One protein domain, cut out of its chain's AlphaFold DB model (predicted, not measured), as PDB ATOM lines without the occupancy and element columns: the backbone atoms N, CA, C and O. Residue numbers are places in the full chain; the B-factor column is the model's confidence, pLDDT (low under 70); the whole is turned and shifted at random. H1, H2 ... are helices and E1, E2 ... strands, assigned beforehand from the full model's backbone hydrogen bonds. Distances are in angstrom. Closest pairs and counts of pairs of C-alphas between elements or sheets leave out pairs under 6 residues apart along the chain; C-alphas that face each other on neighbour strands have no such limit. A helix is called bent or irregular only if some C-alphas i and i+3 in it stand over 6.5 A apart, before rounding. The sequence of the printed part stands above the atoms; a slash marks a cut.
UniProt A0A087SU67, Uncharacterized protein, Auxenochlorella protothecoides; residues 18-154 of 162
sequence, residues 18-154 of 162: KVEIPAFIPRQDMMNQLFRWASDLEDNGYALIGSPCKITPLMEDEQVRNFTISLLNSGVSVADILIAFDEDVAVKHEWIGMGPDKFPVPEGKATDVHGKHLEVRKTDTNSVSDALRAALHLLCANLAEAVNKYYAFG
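This is residues 18 to 154 of the 162 residues of an uncharacterized protein of Auxenochlorella protothecoides (UniProt A0A087SU67). A twisted wall of five antiparallel strands has two helices packed over one face, with no named helix over the other. From one end of this body a thin two-stranded arm, residues 89 to 114, sticks out and makes the length, with E5 and E8 at its base and the hairpin E6 and E7 toward its tip. The printed part has 137 residues, with two named helices and nine named strands, in the order E1 H1 E2 E3 E4 E5 E6 E7 E8 E9 H2; the class is mixed, helices and strands. The main sheet runs E1 - E9 - E4 - E3 - E2. The whole is loose, with a radius of gyration of the C-alphas of 18.1 A, and spans 65 by 32 by 30 A.

Start in the sheet with E2, residues 53 to 60, E3, residues 63 to 73, and E4, residues 76 to 85: they form a meander, each strand the antiparallel neighbour of the one before. Look at N 56 and O 68, 2.9 A apart, for the hairpin E2 and E3, and at N 69 and O 81, 2.8 A, for the hairpin E3 and E4. E3 bends by 55 degrees at residue 66, and E4 by 51 degrees at residue 79. Next to E4 is E9, residues 117 to 122, with N 121 and O 82 at 2.9 A; edge strand E1, residues 18 to 20, follows, with N 118 and O 19 at 2.9 A. H1, residues 27 to 49, and H2, residues 130 to 153, are on the same face, making two layers, helices on one face of a sheet. H1 lies over E3 and E2 at a height over the sheet of 8.6 A, along the strands, at 11 degrees to E3 on the local plane; its closest C-alphas to E3 are those of Asn 32 and Val 64, 6.2 A apart. H2 lies over E4 at a height over the sheet of 9.1 A, only just slantwise to the strands, at 31 degrees to E4 on the local plane. H1 and H2 touch, closest at the C-alphas of Ile 49 and Ala 135, 5.0 A apart, at a steep tilt of 42 degrees, opposite ways. H1 is irregular, C-alphas 43 and 46 being 8.4 A apart; 16 of its 19 O i to N i+4 pairs are within hydrogen-bond range, and in H2 every such pair is. In the arm, E5, residues 89 to 92, and E8, residues 111 to 114, are antiparallel, with N 90 and O 113 at 2.8 A; E6, residues 95 to 98, and E7, residues 104 to 107, have N 97 and O 105 at 2.8 A. E6 and H2 are apart.

Find C-alpha 18 at (-41.064, 39.455, -29.860), where E1 begins. H1 measures 25.3 A from first to last C-alpha, E2 22.9 A, E3 29.7 A and E4 26.9 A. Find C-alpha 98, the last of E6, at (-58.556, 15.263, -42.790). H2 runs 34.7 A to C-alpha 153 at (-38.141, 37.273, -51.479).

The two C-alphas farthest apart, those of Ser 74 and Pro 100, are 65.4 A from each other. The printed part has no cut and no long link. Mean pLDDT of the printed part is 87.2, and residues 107 to 108 are under 70.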
ATOM      1  N   LYS A  18     -41.081  40.903 -29.649       91.44
ATOM      2  CA  LYS A  18     -41.064  39.455 -29.860       91.44
ATOM      3  C   LYS A  18     -42.045  39.136 -30.981       91.44
ATOM      4  O   LYS A  18     -43.204  39.536 -30.898       91.44
ATOM      5  N   VAL A  19     -41.587  38.433 -32.012       90.12
ATOM      6  CA  VAL A  19     -42.420  38.039 -33.157       90.12
ATOM      7  C   VAL A  19     -42.251  36.555 -33.452       90.12
ATOM      8  O   VAL A  19     -41.140  36.035 -33.414       90.12
ATOM      9  N   GLU A  20     -43.357  35.862 -33.714       88.75
ATOM     10  CA  GLU A  20     -43.341  34.446 -34.079       88.75
ATOM     11  C   GLU A  20     -42.887  34.271 -35.528       88.75
ATOM     12  O   GLU A  20     -43.379  34.948 -36.430       88.75
ATOM     13  N   ILE A  21     -41.954  33.345 -35.751       89.38
ATOM     14  CA  ILE A  21     -41.421  33.041 -37.075       89.38
ATOM     15  C   ILE A  21     -41.985  31.682 -37.518       89.38
ATOM     16  O   ILE A  21     -41.802  30.687 -36.811       89.38
ATOM     17  N   PRO A  22     -42.631  31.569 -38.693       86.88
ATOM     18  CA  PRO A  22     -43.218  30.305 -39.141       86.88
ATOM     19  C   PRO A  22     -42.196  29.164 -39.220       86.88
ATOM     20  O   PRO A  22     -41.082  29.361 -39.698       86.88
ATOM     21  N   ALA A  23     -42.561  27.949 -38.800       84.19
ATOM     22  CA  ALA A  23     -41.622  26.823 -38.654       84.19
ATOM     23  C   ALA A  23     -40.954  26.353 -39.966       84.19
ATOM     24  O   ALA A  23     -39.948  25.649 -39.935       84.19
ATOM     25  N   PHE A  24     -41.496  26.714 -41.133       83.56
ATOM     26  CA  PHE A  24     -40.886  26.381 -42.424       83.56
ATOM     27  C   PHE A  24     -39.731  27.313 -42.818       83.56
ATOM     28  O   PHE A  24     -38.975  26.961 -43.721       83.56
ATOM     29  N   ILE A  25     -39.592  28.467 -42.160       87.00
ATOM     30  CA  ILE A  25     -38.537  29.440 -42.445       87.00
ATOM     31  C   ILE A  25     -37.190  28.947 -41.886       87.00
ATOM     32  O   ILE A  25     -37.100  28.694 -40.677       87.00
ATOM     33  N   PRO A  26     -36.131  28.840 -42.712       89.75
ATOM     34  CA  PRO A  26     -34.816  28.407 -42.251       89.75
ATOM     35  C   PRO A  26     -34.177  29.459 -41.329       89.75
ATOM     36  O   PRO A  26     -33.771  30.531 -41.767       89.75
ATOM     37  N   ARG A  27     -34.069  29.134 -40.031       89.00
ATOM     38  CA  ARG A  27     -33.602  30.054 -38.973       89.00
ATOM     39  C   ARG A  27     -32.209  30.607 -39.223       89.00
ATOM     40  O   ARG A  27     -31.996  31.810 -39.111       89.00
ATOM     41  N   GLN A  28     -31.288  29.724 -39.597       90.44
ATOM     42  CA  GLN A  28     -29.900  30.101 -39.813       90.44
ATOM     43  C   GLN A  28     -29.737  31.043 -41.005       90.44
ATOM     44  O   GLN A  28     -28.998  32.020 -40.931       90.44
ATOM     45  N   ASP A  29     -30.445  30.767 -42.099       91.12
ATOM     46  CA  ASP A  29     -30.416  31.626 -43.277       91.12
ATOM     47  C   ASP A  29     -31.032  32.996 -42.967       91.12
ATOM     48  O   ASP A  29     -30.401  34.016 -43.226       91.12
ATOM     49  N   MET A  30     -32.185  33.029 -42.290       91.69
ATOM     50  CA  MET A  30     -32.799  34.279 -41.839       91.69
ATOM     51  C   MET A  30     -31.849  35.100 -40.953       91.69
ATOM     52  O   MET A  30     -31.687  36.295 -41.187       91.69
ATOM     53  N   MET A  31     -31.175  34.478 -39.977       93.81
ATOM     54  CA  MET A  31     -30.203  35.171 -39.121       93.81
ATOM     55  C   MET A  31     -29.020  35.719 -39.930       93.81
ATOM     56  O   MET A  31     -28.617  36.862 -39.731       93.81
ATOM     57  N   ASN A  32     -28.503  34.949 -40.890       91.81
ATOM     58  CA  ASN A  32     -27.424  35.396 -41.770       91.81
ATOM     59  C   ASN A  32     -27.851  36.586 -42.650       91.81
ATOM     60  O   ASN A  32     -27.071  37.520 -42.830       91.81
ATOM     61  N   GLN A  33     -29.074  36.574 -43.193       92.88
ATOM     62  CA  GLN A  33     -29.605  37.684 -43.992       92.88
ATOM     63  C   GLN A  33     -29.826  38.937 -43.141       92.88
ATOM     64  O   GLN A  33     -29.436  40.028 -43.553       92.88
ATOM     65  N   LEU A  34     -30.387  38.782 -41.938       93.62
ATOM     66  CA  LEU A  34     -30.571  39.887 -40.997       93.62
ATOM     67  C   LEU A  34     -29.237  40.461 -40.520       93.62
ATOM     68  O   LEU A  34     -29.108  41.675 -40.411       93.62
ATOM     69  N   PHE A  35     -28.230  39.622 -40.276       93.62
ATOM     70  CA  PHE A  35     -26.895  40.090 -39.918       93.62
ATOM     71  C   PHE A  35     -26.258  40.900 -41.049       93.62
ATOM     72  O   PHE A  35     -25.736  41.981 -40.796       93.62
ATOM     73  N   ARG A  36     -26.357  40.429 -42.299       91.69
ATOM     74  CA  ARG A  36     -25.895  41.196 -43.464       91.69
ATOM     75  C   ARG A  36     -26.623  42.533 -43.569       91.69
ATOM     76  O   ARG A  36     -25.975  43.555 -43.746       91.69
ATOM     77  N   TRP A  37     -27.951  42.539 -43.428       93.25
ATOM     78  CA  TRP A  37     -28.741  43.775 -43.424       93.25
ATOM     79  C   TRP A  37     -28.283  44.733 -42.318       93.25
ATOM     80  O   TRP A  37     -28.158  45.935 -42.538       93.25
ATOM     81  N   ALA A  38     -27.984  44.197 -41.136       92.12
ATOM     82  CA  ALA A  38     -27.467  44.983 -40.031       92.12
ATOM     83  C   ALA A  38     -26.067  45.542 -40.334       92.12
ATOM     84  O   ALA A  38     -25.788  46.674 -39.959       92.12
ATOM     85  N   SER A  39     -25.201  44.810 -41.041       90.56
ATOM     86  CA  SER A  39     -23.904  45.338 -41.490       90.56
ATOM     87  C   SER A  39     -24.066  46.565 -42.398       90.56
ATOM     88  O   SER A  39     -23.401  47.567 -42.167       90.56
ATOM     89  N   ASP A  40     -25.017  46.554 -43.334       89.31
ATOM     90  CA  ASP A  40     -25.321  47.731 -44.167       89.31
ATOM     91  C   ASP A  40     -25.894  48.901 -43.344       89.31
ATOM     92  O   ASP A  40     -25.703  50.078 -43.676       89.31
ATOM     93  N   LEU A  41     -26.588  48.589 -42.243       89.69
ATOM     94  CA  LEU A  41     -27.028  49.577 -41.262       89.69
ATOM     95  C   LEU A  41     -25.846  50.191 -40.492       89.69
ATOM     96  O   LEU A  41     -25.948  51.353 -40.120       89.69
ATOM     97  N   GLU A  42     -24.731  49.484 -40.276       91.44
ATOM     98  CA  GLU A  42     -23.525  50.056 -39.650       91.44
ATOM     99  C   GLU A  42     -22.990  51.243 -40.457       91.44
ATOM    100  O   GLU A  42     -22.747  52.317 -39.903       91.44
ATOM    101  N   ASP A  43     -22.913  51.071 -41.778       89.00
ATOM    102  CA  ASP A  43     -22.421  52.088 -42.705       89.00
ATOM    103  C   ASP A  43     -23.395  53.272 -42.848       89.00
ATOM    104  O   ASP A  43     -22.976  54.415 -43.048       89.00
ATOM    105  N   ASN A  44     -24.704  53.024 -42.703       88.56
ATOM    106  CA  ASN A  44     -25.768  54.004 -42.955       88.56
ATOM    107  C   ASN A  44     -26.568  54.417 -41.705       88.56
ATOM    108  O   ASN A  44     -27.609  55.073 -41.818       88.56
ATOM    109  N   GLY A  45     -26.104  54.066 -40.503       83.62
ATOM    110  CA  GLY A  45     -26.901  54.137 -39.272       83.62
ATOM    111  C   GLY A  45     -27.450  55.532 -38.978       83.62
ATOM    112  O   GLY A  45     -28.622  55.698 -38.639       83.62
ATOM    113  N   TYR A  46     -26.648  56.574 -39.210       88.06
ATOM    114  CA  TYR A  46     -27.111  57.947 -39.006       88.06
ATOM    115  C   TYR A  46     -28.287  58.319 -39.921       88.06
ATOM    116  O   TYR A  46     -29.228  58.969 -39.472       88.06
ATOM    117  N   ALA A  47     -28.264  57.883 -41.182       87.94
ATOM    118  CA  ALA A  47     -29.322  58.176 -42.143       87.94
ATOM    119  C   ALA A  47     -30.595  57.356 -41.876       87.94
ATOM    120  O   ALA A  47     -31.698  57.878 -42.016       87.94
ATOM    121  N   LEU A  48     -30.446  56.088 -41.479       87.38
ATOM    122  CA  LEU A  48     -31.564  55.146 -41.365       87.38
ATOM    123  C   LEU A  48     -32.242  55.148 -39.991       87.38
ATOM    124  O   LEU A  48     -33.452  54.941 -39.906       87.38
ATOM    125  N   ILE A  49     -31.483  55.354 -38.912       90.50
ATOM    126  CA  ILE A  49     -31.991  55.289 -37.530       90.50
ATOM    127  C   ILE A  49     -31.645  56.532 -36.699       90.50
ATOM    128  O   ILE A  49     -31.941  56.577 -35.507       90.50
ATOM    129  N   GLY A  50     -31.030  57.556 -37.301       86.94
ATOM    130  CA  GLY A  50     -30.713  58.819 -36.624       86.94
ATOM    131  C   GLY A  50     -29.564  58.732 -35.614       86.94
ATOM    132  O   GLY A  50     -29.341  59.676 -34.856       86.94
ATOM    133  N   SER A  51     -28.839  57.611 -35.577       88.88
ATOM    134  CA  SER A  51     -27.726  57.371 -34.657       88.88
ATOM    135  C   SER A  51     -26.659  56.527 -35.346       88.88
ATOM    136  O   SER A  51     -27.013  55.533 -35.979       88.88
ATOM    137  N   PRO A  52     -25.358  56.845 -35.203       91.88
ATOM    138  CA  PRO A  52     -24.329  55.891 -35.587       91.88
ATOM    139  C   PRO A  52     -24.475  54.626 -34.739       91.88
ATOM    140  O   PRO A  52     -24.900  54.689 -33.580       91.88
ATOM    141  N   CYS A  53     -24.129  53.483 -35.313       93.25
ATOM    142  CA  CYS A  53     -24.192  52.201 -34.632       93.25
ATOM    143  C   CYS A  53     -22.981  51.340 -34.979       93.25
ATOM    144  O   CYS A  53     -22.229  51.659 -35.891       93.25
ATOM    145  N   LYS A  54     -22.793  50.265 -34.219       93.88
ATOM    146  CA  LYS A  54     -21.801  49.224 -34.463       93.88
ATOM    147  C   LYS A  54     -22.459  47.864 -34.311       93.88
ATOM    148  O   LYS A  54     -23.205  47.664 -33.351       93.88
ATOM    149  N   ILE A  55     -22.156  46.930 -35.203       94.38
ATOM    150  CA  ILE A  55     -22.734  45.591 -35.192       94.38
ATOM    151  C   ILE A  55     -21.681  44.596 -34.725       94.38
ATOM    152  O   ILE A  55     -20.550  44.570 -35.203       94.38
ATOM    153  N   THR A  56     -22.039  43.766 -33.751       94.31
ATOM    154  CA  THR A  56     -21.154  42.720 -33.230       94.31
ATOM    155  C   THR A  56     -21.863  41.371 -33.310       94.31
ATOM    156  O   THR A  56     -22.832  41.168 -32.577       94.31
ATOM    157  N   PRO A  57     -21.421  40.446 -34.182       94.50
ATOM    158  CA  PRO A  57     -21.991  39.108 -34.244       94.50
ATOM    159  C   PRO A  57     -21.496  38.237 -33.086       94.50
ATOM    160  O   PRO A  57     -20.334  38.317 -32.680       94.50
ATOM    161  N   LEU A  58     -22.362  37.347 -32.609       93.12
ATOM    162  CA  LEU A  58     -21.975  36.182 -31.825       93.12
ATOM    163  C   LEU A  58     -21.928  34.971 -32.753       93.12
ATOM    164  O   LEU A  58     -22.955  34.538 -33.284       93.12
ATOM    165  N   MET A  59     -20.728  34.429 -32.922       90.44
ATOM    166  CA  MET A  59     -20.499  33.242 -33.736       90.44
ATOM    167  C   MET A  59     -20.580  31.982 -32.868       90.44
ATOM    168  O   MET A  59     -19.978  31.932 -31.796       90.44
ATOM    169  N   GLU A  60     -21.278  30.962 -33.353       88.25
ATOM    170  CA  GLU A  60     -21.312  29.603 -32.806       88.25
ATOM    171  C   GLU A  60     -21.130  28.636 -33.980       88.25
ATOM    172  O   GLU A  60     -21.802  28.787 -34.996       88.25
ATOM    173  N   ASP A  61     -20.172  27.711 -33.894       87.12
ATOM    174  CA  ASP A  61     -19.863  26.747 -34.967       87.12
ATOM    175  C   ASP A  61     -19.707  27.380 -36.371       87.12
ATOM    176  O   ASP A  61     -20.252  26.897 -37.360       87.12
ATOM    177  N   GLU A  62     -18.967  28.495 -36.457       84.88
ATOM    178  CA  GLU A  62     -18.743  29.284 -37.690       84.88
ATOM    179  C   GLU A  62     -20.007  29.928 -38.296       84.88
ATOM    180  O   GLU A  62     -19.963  30.507 -39.383       84.88
ATOM    181  N   GLN A  63     -21.125  29.900 -37.575       87.38
ATOM    182  CA  GLN A  63     -22.401  30.471 -37.982       87.38
ATOM    183  C   GLN A  63     -22.812  31.624 -37.066       87.38
ATOM    184  O   GLN A  63     -22.464  31.669 -35.887       87.38
ATOM    185  N   VAL A  64     -23.555  32.594 -37.609       89.50
ATOM    186  CA  VAL A  64     -24.080  33.703 -36.803       89.50
ATOM    187  C   VAL A  64     -25.248  33.175 -35.979       89.50
ATOM    188  O   VAL A  64     -26.298  32.849 -36.536       89.50
ATOM    189  N   ARG A  65     -25.078  33.103 -34.658       89.44
ATOM    190  CA  ARG A  65     -26.145  32.698 -33.732       89.44
ATOM    191  C   ARG A  65     -27.088  33.861 -33.442       89.44
ATOM    192  O   ARG A  65     -28.308  33.717 -33.453       89.44
ATOM    193  N   ASN A  66     -26.507  35.015 -33.134       92.44
ATOM    194  CA  ASN A  66     -27.197  36.272 -32.881       92.44
ATOM    195  C   ASN A  66     -26.240  37.437 -33.148       92.44
ATOM    196  O   ASN A  66     -25.059  37.230 -33.436       92.44
ATOM    197  N   PHE A  67     -26.741  38.664 -33.070       94.94
ATOM    198  CA  PHE A  67     -25.898  39.848 -33.173       94.94
ATOM    199  C   PHE A  67     -26.436  40.992 -32.317       94.94
ATOM    200  O   PHE A  67     -27.636  41.092 -32.048       94.94
ATOM    201  N   THR A  68     -25.521  41.861 -31.898       94.69
ATOM    202  CA  THR A  68     -25.813  43.040 -31.087       94.69
ATOM    203  C   THR A  68     -25.587  44.302 -31.904       94.69
ATOM    204  O   THR A  68     -24.536  44.468 -32.521       94.69
ATOM    205  N   ILE A  69     -26.569  45.197 -31.877       94.31
ATOM    206  CA  ILE A  69     -26.525  46.545 -32.438       94.31
ATOM    207  C   ILE A  69     -26.254  47.517 -31.290       94.31
ATOM    208  O   ILE A  69     -27.136  47.791 -30.474       94.31
ATOM    209  N   SER A  70     -25.038  48.045 -31.228       93.50
ATOM    210  CA  SER A  70     -24.645  49.076 -30.268       93.50
ATOM    211  C   SER A  70     -24.879  50.453 -30.874       93.50
ATOM    212  O   SER A  70     -24.200  50.839 -31.823       93.50
ATOM    213  N   LEU A  71     -25.832  51.209 -30.335       91.19
ATOM    214  CA  LEU A  71     -26.076  52.599 -30.714       91.19
ATOM    215  C   LEU A  71     -25.032  53.493 -30.052       91.19
ATOM    216  O   LEU A  71     -24.832  53.436 -28.840       91.19
ATOM    217  N   LEU A  72     -24.370  54.329 -30.843       90.56
ATOM    218  CA  LEU A  72     -23.263  55.168 -30.407       90.56
ATOM    219  C   LEU A  72     -23.705  56.630 -30.291       90.56
ATOM    220  O   LEU A  72     -24.377  57.171 -31.163       90.56
ATOM    221  N   ASN A  73     -23.245  57.310 -29.246       86.75
ATOM    222  CA  ASN A  73     -23.296  58.761 -29.141       86.75
ATOM    223  C   ASN A  73     -21.896  59.275 -28.816       86.75
ATOM    224  O   ASN A  73     -21.300  58.872 -27.819       86.75
ATOM    225  N   SER A  74     -21.354  60.148 -29.667       84.56
ATOM    226  CA  SER A  74     -19.990  60.680 -29.517       84.56
ATOM    227  C   SER A  74     -18.920  59.588 -29.317       84.56
ATOM    228  O   SER A  74     -17.977  59.763 -28.550       84.56
ATOM    229  N   GLY A  75     -19.083  58.437 -29.982       80.62
ATOM    230  CA  GLY A  75     -18.163  57.293 -29.897       80.62
ATOM    231  C   GLY A  75     -18.355  56.371 -28.686       80.62
ATOM    232  O   GLY A  75     -17.634  55.385 -28.565       80.62
ATOM    233  N   VAL A  76     -19.324  56.648 -27.809       86.56
ATOM    234  CA  VAL A  76     -19.646  55.820 -26.636       86.56
ATOM    235  C   VAL A  76     -20.953  55.069 -26.880       86.56
ATOM    236  O   VAL A  76     -21.916  55.674 -27.350       86.56
ATOM    237  N   SER A  77     -21.009  53.771 -26.553       86.56
ATOM    238  CA  SER A  77     -22.271  53.017 -26.628       86.56
ATOM    239  C   SER A  77     -23.270  53.554 -25.606       86.56
ATOM    240  O   SER A  77     -22.980  53.619 -24.410       86.56
ATOM    241  N   VAL A  78     -24.438  53.971 -26.091       89.25
ATOM    242  CA  VAL A  78     -25.557  54.459 -25.274       89.25
ATOM    243  C   VAL A  78     -26.657  53.422 -25.111       89.25
ATOM    244  O   VAL A  78     -27.409  53.497 -24.139       89.25
ATOM    245  N   ALA A  79     -26.758  52.464 -26.031       90.00
ATOM    246  CA  ALA A  79     -27.677  51.343 -25.923       90.00
ATOM    247  C   ALA A  79     -27.168  50.145 -26.715       90.00
ATOM    248  O   ALA A  79     -26.695  50.315 -27.834       90.00
ATOM    249  N   ASP A  80     -27.362  48.953 -26.170       92.44
ATOM    250  CA  ASP A  80     -27.011  47.696 -26.818       92.44
ATOM    251  C   ASP A  80     -28.286  46.882 -27.039       92.44
ATOM    252  O   ASP A  80     -29.038  46.581 -26.104       92.44
ATOM    253  N   ILE A  81     -28.553  46.568 -28.306       93.19
ATOM    254  CA  ILE A  81     -29.764  45.883 -28.751       93.19
ATOM    255  C   ILE A  81     -29.391  44.522 -29.320       93.19
ATOM    256  O   ILE A  81     -28.765  44.429 -30.369       93.19
ATOM    257  N   LEU A  82     -29.792  43.462 -28.631       94.12
ATOM    258  CA  LEU A  82     -29.606  42.083 -29.051       94.12
ATOM    259  C   LEU A  82     -30.756  41.646 -29.960       94.12
ATOM    260  O   LEU A  82     -31.926  41.798 -29.594       94.12
ATOM    261  N   ILE A  83     -30.407  41.051 -31.100       93.94
ATOM    262  CA  ILE A  83     -31.330  40.369 -32.008       93.94
ATOM    263  C   ILE A  83     -30.991  38.882 -32.002       93.94
ATOM    264  O   ILE A  83     -29.917  38.485 -32.453       93.94
ATOM    265  N   ALA A  84     -31.898  38.059 -31.477       93.88
ATOM    266  CA  ALA A  84     -31.692  36.621 -31.326       93.88
ATOM    267  C   ALA A  84     -33.003  35.845 -31.490       93.88
ATOM    268  O   ALA A  84     -34.084  36.372 -31.231       93.88
ATOM    269  N   PHE A  85     -32.902  34.577 -31.880       91.19
ATOM    270  CA  PHE A  85     -34.005  33.637 -31.703       91.19
ATOM    271  C   PHE A  85     -34.110  33.212 -30.236       91.19
ATOM    272  O   PHE A  85     -33.097  33.136 -29.535       91.19
ATOM    273  N   ASP A  86     -35.328  32.941 -29.775       88.62
ATOM    274  CA  ASP A  86     -35.553  32.352 -28.459       88.62
ATOM    275  C   ASP A  86     -35.220  30.851 -28.416       88.62
ATOM    276  O   ASP A  86     -34.849  30.230 -29.413       88.62
ATOM    277  N   GLU A  87     -35.316  30.263 -27.226       85.25
ATOM    278  CA  GLU A  87     -35.062  28.831 -27.009       85.25
ATOM    279  C   GLU A  87     -36.325  27.975 -27.208       85.25
ATOM    280  O   GLU A  87     -36.266  26.746 -27.131       85.25
ATOM    281  N   ASP A  88     -37.467  28.610 -27.495       83.44
ATOM    282  CA  ASP A  88     -38.745  27.931 -27.688       83.44
ATOM    283  C   ASP A  88     -38.714  27.070 -28.960       83.44
ATOM    284  O   ASP A  88     -38.121  27.424 -29.984       83.44
ATOM    285  N   VAL A  89     -39.408  25.931 -28.904       81.81
ATOM    286  CA  VAL A  89     -39.491  24.966 -30.006       81.81
ATOM    287  C   VAL A  89     -40.835  25.099 -30.717       81.81
ATOM    288  O   VAL A  89     -41.898  25.091 -30.094       81.81
ATOM    289  N   ALA A  90     -40.790  25.201 -32.043       77.88
ATOM    290  CA  ALA A  90     -41.947  25.102 -32.918       77.88
ATOM    291  C   ALA A  90     -42.012  23.702 -33.540       77.88
ATOM    292  O   ALA A  90     -41.016  23.199 -34.056       77.88
ATOM    293  N   VAL A  91     -43.193  23.085 -33.537       74.88
ATOM    294  CA  VAL A  91     -43.399  21.772 -34.161       74.88
ATOM    295  C   VAL A  91     -43.855  21.971 -35.601       74.88
ATOM    296  O   VAL A  91     -44.891  22.587 -35.861       74.88
ATOM    297  N   LYS A  92     -43.083  21.444 -36.551       74.31
ATOM    298  CA  LYS A  92     -43.444  21.407 -37.970       74.31
ATOM    299  C   LYS A  92     -44.020  20.037 -38.309       74.31
ATOM    300  O   LYS A  92     -43.343  19.027 -38.142       74.31
ATOM    301  N   HIS A  93     -45.243  20.021 -38.830       75.50
ATOM    302  CA  HIS A  93     -45.854  18.835 -39.428       75.50
ATOM    303  C   HIS A  93     -45.686  18.863 -40.948       75.50
ATOM    304  O   HIS A  93     -45.588  19.934 -41.551       75.50
ATOM    305  N   GLU A  94     -45.604  17.685 -41.559       72.38
ATOM    306  CA  GLU A  94     -45.271  17.535 -42.976       72.38
ATOM    307  C   GLU A  94     -46.467  17.850 -43.882       72.38
ATOM    308  O   GLU A  94     -46.305  18.490 -44.921       72.38
ATOM    309  N   TRP A  95     -47.678  17.479 -43.458       72.31
ATOM    310  CA  TRP A  95     -48.918  17.849 -44.134       72.31
ATOM    311  C   TRP A  95     -50.082  17.974 -43.148       72.31
ATOM    312  O   TRP A  95     -50.002  17.614 -41.974       72.31
ATOM    313  N   ILE A  96     -51.195  18.507 -43.646       76.56
ATOM    314  CA  ILE A  96     -52.459  18.559 -42.918       76.56
ATOM    315  C   ILE A  96     -53.398  17.539 -43.563       76.56
ATOM    316  O   ILE A  96     -53.727  17.654 -44.744       76.56
ATOM    317  N   GLY A  97     -53.778  16.521 -42.794       77.44
ATOM    318  CA  GLY A  97     -54.759  15.508 -43.165       77.44
ATOM    319  C   GLY A  97     -56.187  15.925 -42.807       77.44
ATOM    320  O   GLY A  97     -56.428  16.986 -42.226       77.44
ATOM    321  N   MET A  98     -57.152  15.076 -43.155       76.44
ATOM    322  CA  MET A  98     -58.556  15.263 -42.790       76.44
ATOM    323  C   MET A  98     -58.903  14.350 -41.616       76.44
ATOM    324  O   MET A  98     -58.869  13.128 -41.746       76.44
ATOM    325  N   GLY A  99     -59.256  14.955 -40.486       80.62
ATOM    326  CA  GLY A  99     -59.649  14.254 -39.276       80.62
ATOM    327  C   GLY A  99     -60.989  13.518 -39.402       80.62
ATOM    328  O   GLY A  99     -61.766  13.766 -40.331       80.62
ATOM    329  N   PRO A 100     -61.308  12.629 -38.443       79.00
ATOM    330  CA  PRO A 100     -62.564  11.867 -38.414       79.00
ATOM    331  C   PRO A 100     -63.824  12.746 -38.356       79.00
ATOM    332  O   PRO A 100     -64.906  12.338 -38.772       79.00
ATOM    333  N   ASP A 101     -63.675  13.962 -37.844       86.19
ATOM    334  CA  ASP A 101     -64.676  15.018 -37.728       86.19
ATOM    335  C   ASP A 101     -64.708  15.961 -38.947       86.19
ATOM    336  O   ASP A 101     -65.440  16.951 -38.947       86.19
ATOM    337  N   LYS A 102     -63.944  15.642 -40.000       77.31
ATOM    338  CA  LYS A 102     -63.690  16.479 -41.182       77.31
ATOM    339  C   LYS A 102     -62.965  17.794 -40.885       77.31
ATOM    340  O   LYS A 102     -62.894  18.643 -41.777       77.31
ATOM    341  N   PHE A 103     -62.401  17.969 -39.690       80.19
ATOM    342  CA  PHE A 103     -61.525  19.101 -39.408       80.19
ATOM    343  C   PHE A 103     -60.081  18.799 -39.828       80.19
ATOM    344  O   PHE A 103     -59.684  17.635 -39.895       80.19
ATOM    345  N   PRO A 104     -59.278  19.825 -40.158       80.19
ATOM    346  CA  PRO A 104     -57.884  19.625 -40.528       80.19
ATOM    347  C   PRO A 104     -57.077  19.140 -39.317       80.19
ATOM    348  O   PRO A 104     -57.106  19.781 -38.266       80.19
ATOM    349  N   VAL A 105     -56.343  18.033 -39.465       80.19
ATOM    350  CA  VAL A 105     -55.489  17.471 -38.407       80.19
ATOM    351  C   VAL A 105     -54.044  17.412 -38.906       80.19
ATOM    352  O   VAL A 105     -53.806  16.939 -40.019       80.19
ATOM    353  N   PRO A 106     -53.062  17.900 -38.131       71.56
ATOM    354  CA  PRO A 106     -51.657  17.788 -38.502       71.56
ATOM    355  C   PRO A 106     -51.213  16.318 -38.520       71.56
ATOM    356  O   PRO A 106     -51.339  15.613 -37.520       71.56
ATOM    357  N   GLU A 107     -50.672  15.860 -39.649       67.19
ATOM    358  CA  GLU A 107     -50.215  14.483 -39.864       67.19
ATOM    359  C   GLU A 107     -48.803  14.456 -40.488       67.19
ATOM    360  O   GLU A 107     -48.259  15.472 -40.927       67.19
ATOM    361  N   GLY A 108     -48.172  13.278 -40.489       69.81
ATOM    362  CA  GLY A 108     -46.805  13.087 -40.984       69.81
ATOM    363  C   GLY A 108     -45.727  13.256 -39.910       69.81
ATOM    364  O   GLY A 108     -46.013  13.290 -38.708       69.81
ATOM    365  N   LYS A 109     -44.457  13.310 -40.331       73.25
ATOM    366  CA  LYS A 109     -43.320  13.366 -39.403       73.25
ATOM    367  C   LYS A 109     -43.246  14.739 -38.728       73.25
ATOM    368  O   LYS A 109     -42.965  15.743 -39.378       73.25
ATOM    369  N   ALA A 110     -43.457  14.772 -37.414       74.94
ATOM    370  CA  ALA A 110     -43.196  15.959 -36.608       74.94
ATOM    371  C   ALA A 110     -41.684  16.227 -36.558       74.94
ATOM    372  O   ALA A 110     -40.894  15.321 -36.286       74.94
ATOM    373  N   THR A 111     -41.288  17.460 -36.860       79.06
ATOM    374  CA  THR A 111     -39.901  17.915 -36.756       79.06
ATOM    375  C   THR A 111     -39.849  19.138 -35.857       79.06
ATOM    376  O   THR A 111     -40.574  20.109 -36.086       79.06
ATOM    377  N   ASP A 112     -38.979  19.084 -34.857       82.44
ATOM    378  CA  ASP A 112     -38.773  20.167 -33.906       82.44
ATOM    379  C   ASP A 112     -37.861  21.231 -34.518       82.44
ATOM    380  O   ASP A 112     -36.767  20.942 -35.008       82.44
ATOM    381  N   VAL A 113     -38.332  22.476 -34.517       80.50
ATOM    382  CA  VAL A 113     -37.610  23.645 -35.019       80.50
ATOM    383  C   VAL A 113     -37.364  24.586 -33.847       80.50
ATOM    384  O   VAL A 113     -38.293  25.214 -33.343       80.50
ATOM    385  N   HIS A 114     -36.112  24.681 -33.407       83.12
ATOM    386  CA  HIS A 114     -35.697  25.626 -32.368       83.12
ATOM    387  C   HIS A 114     -35.776  27.076 -32.871       83.12
ATOM    388  O   HIS A 114     -35.581  27.336 -34.060       83.12
ATOM    389  N   GLY A 115     -36.052  28.025 -31.974       83.38
ATOM    390  CA  GLY A 115     -36.209  29.436 -32.321       83.38
ATOM    391  C   GLY A 115     -37.600  29.726 -32.861       83.38
ATOM    392  O   GLY A 115     -37.773  30.043 -34.041       83.38
ATOM    393  N   LYS A 116     -38.620  29.578 -32.016       87.44
ATOM    394  CA  LYS A 116     -40.002  29.882 -32.392       87.44
ATOM    395  C   LYS A 116     -40.194  31.377 -32.643       87.44
ATOM    396  O   LYS A 116     -40.917  31.746 -33.569       87.44
ATOM    397  N   HIS A 117     -39.535  32.225 -31.862       89.94
ATOM    398  CA  HIS A 117     -39.677  33.668 -31.966       89.94
ATOM    399  C   HIS A 117     -38.340  34.361 -32.191       89.94
ATOM    400  O   HIS A 117     -37.311  33.954 -31.654       89.94
ATOM    401  N   LEU A 118     -38.382  35.452 -32.952       92.06
ATOM    402  CA  LEU A 118     -37.302  36.420 -33.018       92.06
ATOM    403  C   LEU A 118     -37.545  37.486 -31.947       92.06
ATOM    404  O   LEU A 118     -38.605  38.119 -31.904       92.06
ATOM    405  N   GLU A 119     -36.562  37.676 -31.078       93.56
ATOM    406  CA  GLU A 119     -36.602  38.616 -29.970       93.56
ATOM    407  C   GLU A 119     -35.638  39.779 -30.204       93.56
ATOM    408  O   GLU A 119     -34.483  39.602 -30.596       93.56
ATOM    409  N   VAL A 120     -36.127  40.981 -29.904       93.62
ATOM    410  CA  VAL A 120     -35.343  42.212 -29.843       93.62
ATOM    411  C   VAL A 120     -35.284  42.638 -28.384       93.62
ATOM    412  O   VAL A 120     -36.315  42.941 -27.771       93.62
ATOM    413  N   ARG A 121     -34.084  42.652 -27.806       92.81
ATOM    414  CA  ARG A 121     -33.865  42.946 -26.384       92.81
ATOM    415  C   ARG A 121     -32.862  44.068 -26.207       92.81
ATOM    416  O   ARG A 121     -31.822  44.073 -26.847       92.81
ATOM    417  N   LYS A 122     -33.135  44.980 -25.276       91.50
ATOM    418  CA  LYS A 122     -32.145  45.940 -24.785       91.50
ATOM    419  C   LYS A 122     -31.357  45.308 -23.648       91.50
ATOM    420  O   LYS A 122     -31.933  45.070 -22.584       91.50
ATOM    421  N   THR A 123     -30.082  45.019 -23.863       89.62
ATOM    422  CA  THR A 123     -29.232  44.313 -22.890       89.62
ATOM    423  C   THR A 123     -28.574  45.262 -21.895       89.62
ATOM    424  O   THR A 123     -28.297  44.867 -20.764       89.62
ATOM    425  N   ASP A 124     -28.393  46.528 -22.265       85.94
ATOM    426  CA  ASP A 124     -27.762  47.520 -21.405       85.94
ATOM    427  C   ASP A 124     -28.743  48.155 -20.397       85.94
ATOM    428  O   ASP A 124     -29.958  48.271 -20.615       85.94
ATOM    429  N   THR A 125     -28.198  48.633 -19.279       83.50
ATOM    430  CA  THR A 125     -28.959  49.242 -18.176       83.50
ATOM    431  C   THR A 125     -29.126  50.758 -18.300       83.50
ATOM    432  O   THR A 125     -29.767  51.362 -17.435       83.50
ATOM    433  N   ASN A 126     -28.622  51.387 -19.371       84.38
ATOM    434  CA  ASN A 126     -28.690  52.838 -19.527       84.38
ATOM    435  C   ASN A 126     -30.137  53.329 -19.651       84.38
ATOM    436  O   ASN A 126     -31.038  52.628 -20.140       84.38
ATOM    437  N   SER A 127     -30.358  54.563 -19.202       82.62
ATOM    438  CA  SER A 127     -31.645  55.234 -19.340       82.62
ATOM    439  C   SER A 127     -31.911  55.587 -20.805       82.62
ATOM    440  O   SER A 127     -31.016  55.961 -21.559       82.62
ATOM    441  N   VAL A 128     -33.171  55.444 -21.218       84.06
ATOM    442  CA  VAL A 128     -33.583  55.743 -22.591       84.06
ATOM    443  C   VAL A 128     -33.955  57.218 -22.680       84.06
ATOM    444  O   VAL A 128     -34.992  57.620 -22.152       84.06
ATOM    445  N   SER A 129     -33.109  58.015 -23.334       86.12
ATOM    446  CA  SER A 129     -33.421  59.405 -23.684       86.12
ATOM    447  C   SER A 129     -34.475  59.473 -24.795       86.12
ATOM    448  O   SER A 129     -34.716  58.487 -25.492       86.12
ATOM    449  N   ASP A 130     -35.098  60.635 -25.004       85.12
ATOM    450  CA  ASP A 130     -36.112  60.789 -26.058       85.12
ATOM    451  C   ASP A 130     -35.529  60.599 -27.468       85.12
ATOM    452  O   ASP A 130     -36.153  59.953 -28.309       85.12
ATOM    453  N   ALA A 131     -34.299  61.068 -27.709       82.81
ATOM    454  CA  ALA A 131     -33.587  60.823 -28.964       82.81
ATOM    455  C   ALA A 131     -33.305  59.325 -29.176       82.81
ATOM    456  O   ALA A 131     -33.526  58.795 -30.264       82.81
ATOM    457  N   LEU A 132     -32.889  58.622 -28.119       85.62
ATOM    458  CA  LEU A 132     -32.658  57.181 -28.172       85.62
ATOM    459  C   LEU A 132     -33.967  56.413 -28.397       85.62
ATOM    460  O   LEU A 132     -33.990  55.448 -29.151       85.62
ATOM    461  N   ARG A 133     -35.077  56.860 -27.798       89.06
ATOM    462  CA  ARG A 133     -36.401  56.272 -28.035       89.06
ATOM    463  C   ARG A 133     -36.792  56.375 -29.508       89.06
ATOM    464  O   ARG A 133     -37.249  55.386 -30.072       89.06
ATOM    465  N   ALA A 134     -36.583  57.534 -30.135       90.06
ATOM    466  CA  ALA A 134     -36.845  57.719 -31.560       90.06
ATOM    467  C   ALA A 134     -35.985  56.781 -32.428       90.06
ATOM    468  O   ALA A 134     -36.524  56.097 -33.298       90.06
ATOM    469  N   ALA A 135     -34.685  56.673 -32.132       90.25
ATOM    470  CA  ALA A 135     -33.784  55.758 -32.833       90.25
ATOM    471  C   ALA A 135     -34.210  54.287 -32.688       90.25
ATOM    472  O   ALA A 135     -34.219  53.545 -33.666       90.25
ATOM    473  N   LEU A 136     -34.639  53.865 -31.491       90.44
ATOM    474  CA  LEU A 136     -35.133  52.505 -31.250       90.44
ATOM    475  C   LEU A 136     -36.426  52.203 -32.016       90.44
ATOM    476  O   LEU A 136     -36.586  51.092 -32.520       90.44
ATOM    477  N   HIS A 137     -37.338  53.171 -32.127       91.56
ATOM    478  CA  HIS A 137     -38.544  53.009 -32.939       91.56
ATOM    479  C   HIS A 137     -38.211  52.842 -34.424       91.56
ATOM    480  O   HIS A 137     -38.742  51.927 -35.054       91.56
ATOM    481  N   LEU A 138     -37.314  53.675 -34.965       92.12
ATOM    482  CA  LEU A 138     -36.854  53.558 -36.352       92.12
ATOM    483  C   LEU A 138     -36.136  52.229 -36.598       92.12
ATOM    484  O   LEU A 138     -36.412  51.557 -37.587       92.12
ATOM    485  N   LEU A 139     -35.287  51.801 -35.662       92.12
ATOM    486  CA  LEU A 139     -34.612  50.508 -35.731       92.12
ATOM    487  C   LEU A 139     -35.614  49.350 -35.813       92.12
ATOM    488  O   LEU A 139     -35.476  48.481 -36.669       92.12
ATOM    489  N   CYS A 140     -36.637  49.345 -34.954       91.62
ATOM    490  CA  CYS A 140     -37.662  48.301 -34.971       91.62
ATOM    491  C   CYS A 140     -38.494  48.326 -36.262       91.62
ATOM    492  O   CYS A 140     -38.846  47.263 -36.767       91.62
ATOM    493  N   ALA A 141     -38.797  49.512 -36.798       92.31
ATOM    494  CA  ALA A 141     -39.517  49.656 -38.061       92.31
ATOM    495  C   ALA A 141     -38.703  49.104 -39.243       92.31
ATOM    496  O   ALA A 141     -39.209  48.269 -39.991       92.31
ATOM    497  N   ASN A 142     -37.427  49.484 -39.352       91.56
ATOM    498  CA  ASN A 142     -36.541  49.003 -40.414       91.56
ATOM    499  C   ASN A 142     -36.280  47.491 -40.295       91.56
ATOM    500  O   ASN A 142     -36.242  46.790 -41.303       91.56
ATOM    501  N   LEU A 143     -36.151  46.965 -39.070       91.81
ATOM    502  CA  LEU A 143     -36.020  45.526 -38.840       91.81
ATOM    503  C   LEU A 143     -37.283  44.770 -39.269       91.81
ATOM    504  O   LEU A 143     -37.185  43.726 -39.909       91.81
ATOM    505  N   ALA A 144     -38.470  45.289 -38.942       91.50
ATOM    506  CA  ALA A 144     -39.727  44.690 -39.380       91.50
ATOM    507  C   ALA A 144     -39.834  44.673 -40.914       91.50
ATOM    508  O   ALA A 144     -40.264  43.675 -41.490       91.50
ATOM    509  N   GLU A 145     -39.392  45.739 -41.585       91.19
ATOM    510  CA  GLU A 145     -39.318  45.786 -43.045       91.19
ATOM    511  C   GLU A 145     -38.340  44.745 -43.609       91.19
ATOM    512  O   GLU A 145     -38.695  44.023 -44.539       91.19
ATOM    513  N   ALA A 146     -37.148  44.602 -43.023       90.88
ATOM    514  CA  ALA A 146     -36.169  43.594 -43.434       90.88
ATOM    515  C   ALA A 146     -36.717  42.163 -43.288       90.88
ATOM    516  O   ALA A 146     -36.583  41.347 -44.201       90.88
ATOM    517  N   VAL A 147     -37.411  41.873 -42.181       90.81
ATOM    518  CA  VAL A 147     -38.094  40.588 -41.965       90.81
ATOM    519  C   VAL A 147     -39.184  40.360 -43.017       90.81
ATOM    520  O   VAL A 147     -39.274  39.271 -43.582       90.81
ATOM    521  N   ASN A 148     -39.979  41.384 -43.335       89.94
ATOM    522  CA  ASN A 148     -41.016  41.283 -44.362       89.94
ATOM    523  C   ASN A 148     -40.427  41.045 -45.762       89.94
ATOM    524  O   ASN A 148     -40.934  40.194 -46.493       89.94
ATOM    525  N   LYS A 149     -39.335  41.731 -46.126       88.50
ATOM    526  CA  LYS A 149     -38.605  41.494 -47.385       88.50
ATOM    527  C   LYS A 149     -38.075  40.069 -47.459       88.50
ATOM    528  O   LYS A 149     -38.244  39.401 -48.476       88.50
ATOM    529  N   TYR A 150     -37.523  39.567 -46.356       90.50
ATOM    530  CA  TYR A 150     -37.081  38.183 -46.279       90.50
ATOM    531  C   TYR A 150     -38.237  37.197 -46.493       90.50
ATOM    532  O   TYR A 150     -38.082  36.229 -47.233       90.50
ATOM    533  N   TYR A 151     -39.416  37.446 -45.919       86.81
ATOM    534  CA  TYR A 151     -40.589  36.605 -46.176       86.81
ATOM    535  C   TYR A 151     -41.081  36.659 -47.619       86.81
ATOM    536  O   TYR A 151     -41.534  35.639 -48.136       86.81
ATOM    537  N   ALA A 152     -40.999  37.819 -48.267       85.62
ATOM    538  CA  ALA A 152     -41.443  37.983 -49.645       85.62
ATOM    539  C   ALA A 152     -40.465  37.367 -50.660       85.62
ATOM    540  O   ALA A 152     -40.899  36.729 -51.618       85.62
ATOM    541  N   PHE A 153     -39.155  37.529 -50.448       85.62
ATOM    542  CA  PHE A 153     -38.141  37.273 -51.479       85.62
ATOM    543  C   PHE A 153     -37.013  36.323 -51.058       85.62
ATOM    544  O   PHE A 153     -36.139  36.011 -51.866       85.62
ATOM    545  N   GLY A 154     -36.983  35.871 -49.803       82.94
ATOM    546  CA  GLY A 154     -35.872  35.084 -49.253       82.94
ATOM    547  C   GLY A 154     -34.582  35.891 -49.049       82.94
ATOM    548  O   GLY A 154     -33.535  35.320 -48.760       82.94
TER     549      GLY A 154